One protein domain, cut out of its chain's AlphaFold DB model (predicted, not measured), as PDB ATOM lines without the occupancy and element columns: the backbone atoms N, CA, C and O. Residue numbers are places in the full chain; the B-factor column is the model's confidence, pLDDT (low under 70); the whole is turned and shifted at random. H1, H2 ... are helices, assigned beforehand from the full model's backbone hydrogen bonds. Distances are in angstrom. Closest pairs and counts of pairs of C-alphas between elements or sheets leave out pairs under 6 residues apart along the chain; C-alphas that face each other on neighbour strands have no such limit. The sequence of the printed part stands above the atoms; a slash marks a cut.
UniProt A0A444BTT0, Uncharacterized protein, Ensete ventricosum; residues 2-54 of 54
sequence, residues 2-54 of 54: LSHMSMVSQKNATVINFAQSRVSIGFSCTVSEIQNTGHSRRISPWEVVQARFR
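This is residues 2 to 54 of the 54 residues of an uncharacterized protein of Ensete ventricosum (UniProt A0A444BTT0). One long helix, H1, makes the length of the model, and after a tight turn at its far end the chain folds back so that the short helix H2 packs on residues 30 to 38 of H1. Residues 2 to 29 of H1 stick out as a free arm. The printed part has 53 residues with two named helices, H1 then H2, and no named strand; the class is all helix. It is extended, with a radius of gyration of the C-alphas of 18.1 A and spans of 59 by 22 by 8 A.

Find C-alpha 2 at (157.898, 149.185, 55.473); from there H1, residues 2 to 40, runs 56.5 A to C-alpha 40 at (186.988, 187.916, 84.578). H2, residues 45 to 52, ends at C-alpha 52 at (172.465, 176.693, 88.758), 11.2 A from C-alpha 45.

Look at Ile 34 and Pro 45, whose C-alphas, the closest of H1 and H2, are 5.4 A apart. The helices touch, H1 with residues 30 to 38 alone. They run opposite ways at a steep tilt of 57 degrees. In H1 and H2 every O i to N i+4 pair is within hydrogen-bond range.

The two C-alphas farthest apart, those of Leu 2 and Arg 42, are 58.6 A apart. The printed part has no cut, and the link from H1 to H2 is tight. In the B-factor column, mean pLDDT of the printed part is 86.3; residue 2 is under 70.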
ATOM      1  N   LEU A   2     156.495 148.721  55.439       68.38
ATOM      2  CA  LEU A   2     157.898 149.185  55.473       68.38
ATOM      3  C   LEU A   2     158.076 150.724  55.515       68.38
ATOM      4  O   LEU A   2     158.923 151.230  56.246       68.38
ATOM      5  N   SER A   3     157.253 151.478  54.780       71.88
ATOM      6  CA  SER A   3     157.313 152.950  54.718       71.88
ATOM      7  C   SER A   3     156.875 153.632  56.017       71.88
ATOM      8  O   SER A   3     157.511 154.580  56.469       71.88
ATOM      9  N   HIS A   4     155.824 153.114  56.655       72.69
ATOM     10  CA  HIS A   4     155.317 153.644  57.919       72.69
ATOM     11  C   HIS A   4     156.336 153.458  59.053       72.69
ATOM     12  O   HIS A   4     156.601 154.389  59.806       72.69
ATOM     13  N   MET A   5     156.966 152.281  59.136       72.62
ATOM     14  CA  MET A   5     158.027 152.020  60.115       72.62
ATOM     15  C   MET A   5     159.248 152.922  59.883       72.62
ATOM     16  O   MET A   5     159.784 153.462  60.843       72.62
ATOM     17  N   SER A   6     159.638 153.150  58.623       80.19
ATOM     18  CA  SER A   6     160.738 154.064  58.271       80.19
ATOM     19  C   SER A   6     160.456 155.514  58.696       80.19
ATOM     20  O   SER A   6     161.301 156.150  59.326       80.19
ATOM     21  N   MET A   7     159.240 156.016  58.455       87.00
ATOM     22  CA  MET A   7     158.816 157.346  58.911       87.00
ATOM     23  C   MET A   7     158.801 157.478  60.438       87.00
ATOM     24  O   MET A   7     159.245 158.493  60.972       87.00
ATOM     25  N   VAL A   8     158.301 156.464  61.152       83.38
ATOM     26  CA  VAL A   8     158.294 156.459  62.623       83.38
ATOM     27  C   VAL A   8     159.725 156.462  63.166       83.38
ATOM     28  O   VAL A   8     160.034 157.251  64.058       83.38
ATOM     29  N   SER A   9     160.623 155.660  62.588       89.00
ATOM     30  CA  SER A   9     162.041 155.639  62.961       89.00
ATOM     31  C   SER A   9     162.731 156.984  62.724       89.00
ATOM     32  O   SER A   9     163.445 157.463  63.604       89.00
ATOM     33  N   GLN A  10     162.483 157.639  61.583       90.88
ATOM     34  CA  GLN A  10     163.019 158.977  61.308       90.88
ATOM     35  C   GLN A  10     162.500 160.015  62.306       90.88
ATOM     36  O   GLN A  10     163.287 160.773  62.869       90.88
ATOM     37  N   LYS A  11     161.191 160.010  62.587       90.75
ATOM     38  CA  LYS A  11     160.583 160.923  63.560       90.75
ATOM     39  C   LYS A  11     161.190 160.743  64.954       90.75
ATOM     40  O   LYS A  11     161.511 161.732  65.611       90.75
ATOM     41  N   ASN A  12     161.400 159.500  65.381       91.81
ATOM     42  CA  ASN A  12     162.026 159.194  66.665       91.81
ATOM     43  C   ASN A  12     163.482 159.677  66.721       91.81
ATOM     44  O   ASN A  12     163.879 160.286  67.711       91.81
ATOM     45  N   ALA A  13     164.256 159.484  65.649       94.94
ATOM     46  CA  ALA A  13     165.623 159.994  65.565       94.94
ATOM     47  C   ALA A  13     165.671 161.529  65.671       94.94
ATOM     48  O   ALA A  13     166.489 162.071  66.411       94.94
ATOM     49  N   THR A  14     164.758 162.241  65.001       95.31
ATOM     50  CA  THR A  14     164.664 163.705  65.103       95.31
ATOM     51  C   THR A  14     164.351 164.162  66.528       95.31
ATOM     52  O   THR A  14     164.980 165.101  67.012       95.31
ATOM     53  N   VAL A  15     163.426 163.492  67.223       95.31
ATOM     54  CA  VAL A  15     163.086 163.826  68.617       95.31
ATOM     55  C   VAL A  15     164.281 163.608  69.548       95.31
ATOM     56  O   VAL A  15     164.572 164.474  70.374       95.31
ATOM     57  N   ILE A  16     165.006 162.498  69.390       96.38
ATOM     58  CA  ILE A  16     166.202 162.194  70.191       96.38
ATOM     59  C   ILE A  16     167.291 163.241  69.952       96.38
ATOM     60  O   ILE A  16     167.804 163.819  70.908       96.38
ATOM     61  N   ASN A  17     167.603 163.534  68.689       96.44
ATOM     62  CA  ASN A  17     168.628 164.516  68.335       96.44
ATOM     63  C   ASN A  17     168.270 165.916  68.843       96.44
ATOM     64  O   ASN A  17     169.136 166.647  69.322       96.44
ATOM     65  N   PHE A  18     166.989 166.287  68.791       96.06
ATOM     66  CA  PHE A  18     166.519 167.552  69.341       96.06
ATOM     67  C   PHE A  18     166.705 167.608  70.861       96.06
ATOM     68  O   PHE A  18     167.282 168.569  71.370       96.06
ATOM     69  N   ALA A  19     166.288 166.570  71.591       96.56
ATOM     70  CA  ALA A  19     166.475 166.499  73.038       96.56
ATOM     71  C   ALA A  19     167.964 166.563  73.424       96.56
ATOM     72  O   ALA A  19     168.344 167.347  74.296       96.56
ATOM     73  N   GLN A  20     168.819 165.816  72.721       97.12
ATOM     74  CA  GLN A  20     170.269 165.847  72.917       97.12
ATOM     75  C   GLN A  20     170.854 167.234  72.641       97.12
ATOM     76  O   GLN A  20     171.624 167.741  73.450       97.12
ATOM     77  N   SER A  21     170.455 167.887  71.547       96.38
ATOM     78  CA  SER A  21     170.910 169.241  71.215       96.38
ATOM     79  C   SER A  21     170.559 170.244  72.317       96.38
ATOM     80  O   SER A  21     171.413 171.027  72.729       96.38
ATOM     81  N   ARG A  22     169.337 170.180  72.866       95.62
ATOM     82  CA  ARG A  22     168.897 171.077  73.949       95.62
ATOM     83  C   ARG A  22     169.736 170.900  75.215       95.62
ATOM     84  O   ARG A  22     170.150 171.898  75.802       95.62
ATOM     85  N   VAL A  23     170.036 169.657  75.596       94.75
ATOM     86  CA  VAL A  23     170.906 169.354  76.745       94.75
ATOM     87  C   VAL A  23     172.337 169.830  76.487       94.75
ATOM     88  O   VAL A  23     172.913 170.519  77.326       94.75
ATOM     89  N   SER A  24     172.891 169.539  75.309       95.56
ATOM     90  CA  SER A  24     174.248 169.947  74.926       95.56
ATOM     91  C   SER A  24     174.425 171.465  74.903       95.56
ATOM     92  O   SER A  24     175.459 171.964  75.340       95.56
ATOM     93  N   ILE A  25     173.419 172.217  74.444       96.31
ATOM     94  CA  ILE A  25     173.446 173.687  74.463       96.31
ATOM     95  C   ILE A  25     173.464 174.204  75.904       96.31
ATOM     96  O   ILE A  25     174.296 175.048  76.235       96.31
ATOM     97  N   GLY A  26     172.593 173.686  76.777       93.75
ATOM     98  CA  GLY A  26     172.567 174.084  78.188       93.75
ATOM     99  C   GLY A  26     173.880 173.766  78.910       93.75
ATOM    100  O   GLY A  26     174.395 174.587  79.676       93.75
ATOM    101  N   PHE A  27     174.467 172.608  78.606       92.19
ATOM    102  CA  PHE A  27     175.765 172.210  79.136       92.19
ATOM    103  C   PHE A  27     176.890 173.129  78.642       92.19
ATOM    104  O   PHE A  27     177.617 173.696  79.456       92.19
ATOM    105  N   SER A  28     176.985 173.353  77.329       94.19
ATOM    106  CA  SER A  28     177.998 174.233  76.728       94.19
ATOM    107  C   SER A  28     177.898 175.669  77.256       94.19
ATOM    108  O   SER A  28     178.906 176.275  77.608       94.19
ATOM    109  N   CYS A  29     176.677 176.186  77.422       91.62
ATOM    110  CA  CYS A  29     176.429 177.488  78.037       91.62
ATOM    111  C   CYS A  29     176.955 177.556  79.482       91.62
ATOM    112  O   CYS A  29     177.639 178.514  79.834       91.62
ATOM    113  N   THR A  30     176.717 176.518  80.294       88.88
ATOM    114  CA  THR A  30     177.232 176.443  81.675       88.88
ATOM    115  C   THR A  30     178.761 176.449  81.711       88.88
ATOM    116  O   THR A  30     179.369 177.178  82.492       88.88
ATOM    117  N   VAL A  31     179.395 175.654  80.845       90.06
ATOM    118  CA  VAL A  31     180.860 175.580  80.750       90.06
ATOM    119  C   VAL A  31     181.443 176.920  80.303       90.06
ATOM    120  O   VAL A  31     182.415 177.393  80.891       90.06
ATOM    121  N   SER A  32     180.829 177.557  79.305       89.81
ATOM    122  CA  SER A  32     181.267 178.859  78.807       89.81
ATOM    123  C   SER A  32     181.133 179.949  79.873       89.81
ATOM    124  O   SER A  32     182.048 180.752  80.040       89.81
ATOM    125  N   GLU A  33     180.053 179.965  80.655       87.31
ATOM    126  CA  GLU A  33     179.918 180.890  81.786       87.31
ATOM    127  C   GLU A  33     181.003 180.685  82.838       87.31
ATOM    128  O   GLU A  33     181.601 181.660  83.282       87.31
ATOM    129  N   ILE A  34     181.307 179.441  83.210       86.88
ATOM    130  CA  ILE A  34     182.378 179.133  84.167       86.88
ATOM    131  C   ILE A  34     183.728 179.649  83.657       86.88
ATOM    132  O   ILE A  34     184.468 180.279  84.410       86.88
ATOM    133  N   GLN A  35     184.039 179.416  82.381       85.88
ATOM    134  CA  GLN A  35     185.288 179.873  81.765       85.88
ATOM    135  C   GLN A  35     185.380 181.402  81.720       85.88
ATOM    136  O   GLN A  35     186.394 181.969  82.124       85.88
ATOM    137  N   ASN A  36     184.317 182.080  81.283       84.56
ATOM    138  CA  ASN A  36     184.280 183.541  81.201       84.56
ATOM    139  C   ASN A  36     184.295 184.198  82.587       84.56
ATOM    140  O   ASN A  36     184.968 185.210  82.799       84.56
ATOM    141  N   THR A  37     183.585 183.614  83.552       79.50
ATOM    142  CA  THR A  37     183.540 184.126  84.924       79.50
ATOM    143  C   THR A  37     184.870 183.890  85.615       79.50
ATOM    144  O   THR A  37     185.368 184.825  86.210       79.50
ATOM    145  N   GLY A  38     185.496 182.717  85.475       74.69
ATOM    146  CA  GLY A  38     186.831 182.444  86.018       74.69
ATOM    147  C   GLY A  38     187.938 183.309  85.401       74.69
ATOM    148  O   GLY A  38     188.914 183.636  86.074       74.69
ATOM    149  N   HIS A  39     187.780 183.718  84.137       71.94
ATOM    150  CA  HIS A  39     188.710 184.629  83.467       71.94
ATOM    151  C   HIS A  39     188.537 186.094  83.906       71.94
ATOM    152  O   HIS A  39     189.519 186.823  84.010       71.94
ATOM    153  N   SER A  40     187.304 186.527  84.192       75.50
ATOM    154  CA  SER A  40     186.988 187.916  84.578       75.50
ATOM    155  C   SER A  40     186.916 188.150  86.094       75.50
ATOM    156  O   SER A  40     187.088 189.273  86.566       75.50
ATOM    157  N   ARG A  41     186.668 187.100  86.879       71.19
ATOM    158  CA  ARG A  41     186.405 187.133  88.318       71.19
ATOM    159  C   ARG A  41     187.004 185.884  88.966       71.19
ATOM    160  O   ARG A  41     186.915 184.784  88.442       71.19
ATOM    161  N   ARG A  42     187.576 186.008  90.165       77.31
ATOM    162  CA  ARG A  42     188.050 184.841  90.935       77.31
ATOM    163  C   ARG A  42     186.885 184.104  91.617       77.31
ATOM    164  O   ARG A  42     186.893 183.955  92.832       77.31
ATOM    165  N   ILE A  43     185.864 183.717  90.853       76.25
ATOM    166  CA  ILE A  43     184.768 182.857  91.325       76.25
ATOM    167  C   ILE A  43     185.150 181.411  91.028       76.25
ATOM    168  O   ILE A  43     185.644 181.109  89.938       76.25
ATOM    169  N   SER A  44     184.936 180.514  91.989       81.75
ATOM    170  CA  SER A  44     185.205 179.102  91.751       81.75
ATOM    171  C   SER A  44     184.169 178.525  90.773       81.75
ATOM    172  O   SER A  44     182.975 178.810  90.893       81.75
ATOM    173  N   PRO A  45     184.578 177.660  89.829       80.25
ATOM    174  CA  PRO A  45     183.647 176.925  88.972       80.25
ATOM    175  C   PRO A  45     182.507 176.245  89.744       80.25
ATOM    176  O   PRO A  45     181.383 176.157  89.256       80.25
ATOM    177  N   TRP A  46     182.801 175.797  90.967       84.31
ATOM    178  CA  TRP A  46     181.858 175.111  91.841       84.31
ATOM    179  C   TRP A  46     180.698 175.998  92.303       84.31
ATOM    180  O   TRP A  46     179.558 175.543  92.315       84.31
ATOM    181  N   GLU A  47     180.947 177.271  92.610       84.56
ATOM    182  CA  GLU A  47     179.893 178.208  93.023       84.56
ATOM    183  C   GLU A  47     178.875 178.463  91.900       84.56
ATOM    184  O   GLU A  47     177.676 178.559  92.162       84.56
ATOM    185  N   VAL A  48     179.328 178.506  90.640       83.38
ATOM    186  CA  VAL A  48     178.452 178.672  89.465       83.38
ATOM    187  C   VAL A  48     177.573 177.438  89.258       83.38
ATOM    188  O   VAL A  48     176.375 177.562  89.001       83.38
ATOM    189  N   VAL A  49     178.147 176.240  89.411       85.06
ATOM    190  CA  VAL A  49     177.396 174.977  89.355       85.06
ATOM    191  C   VAL A  49     176.364 174.934  90.480       85.06
ATOM    192  O   VAL A  49     175.186 174.699  90.226       85.06
ATOM    193  N   GLN A  50     176.768 175.234  91.713       86.81
ATOM    194  CA  GLN A  50     175.877 175.211  92.868       86.81
ATOM    195  C   GLN A  50     174.705 176.191  92.723       86.81
ATOM    196  O   GLN A  50     173.581 175.839  93.062       86.81
ATOM    197  N   ALA A  51     174.935 177.395  92.192       86.50
ATOM    198  CA  ALA A  51     173.872 178.373  91.961       86.50
ATOM    199  C   ALA A  51     172.880 177.948  90.863       86.50
ATOM    200  O   ALA A  51     171.709 178.304  90.943       86.50
ATOM    201  N   ARG A  52     173.323 177.184  89.853       82.94
ATOM    202  CA  ARG A  52     172.465 176.693  88.758       82.94
ATOM    203  C   ARG A  52     171.591 175.491  89.142       82.94
ATOM    204  O   ARG A  52     170.583 175.265  88.479       82.94
ATOM    205  N   PHE A  53     171.974 174.725  90.165       83.44
ATOM    206  CA  PHE A  53     171.272 173.506  90.605       83.44
ATOM    207  C   PHE A  53     170.615 173.616  91.994       83.44
ATOM    208  O   PHE A  53     170.166 172.604  92.532       83.44
ATOM    209  N   ARG A  54     170.584 174.814  92.584       78.50
ATOM    210  CA  ARG A  54     169.874 175.112  93.835       78.50
ATOM    211  C   ARG A  54     168.422 175.484  93.564       78.50
ATOM    212  O   ARG A  54     167.583 175.112  94.413       78.50
TER     213      ARG A  54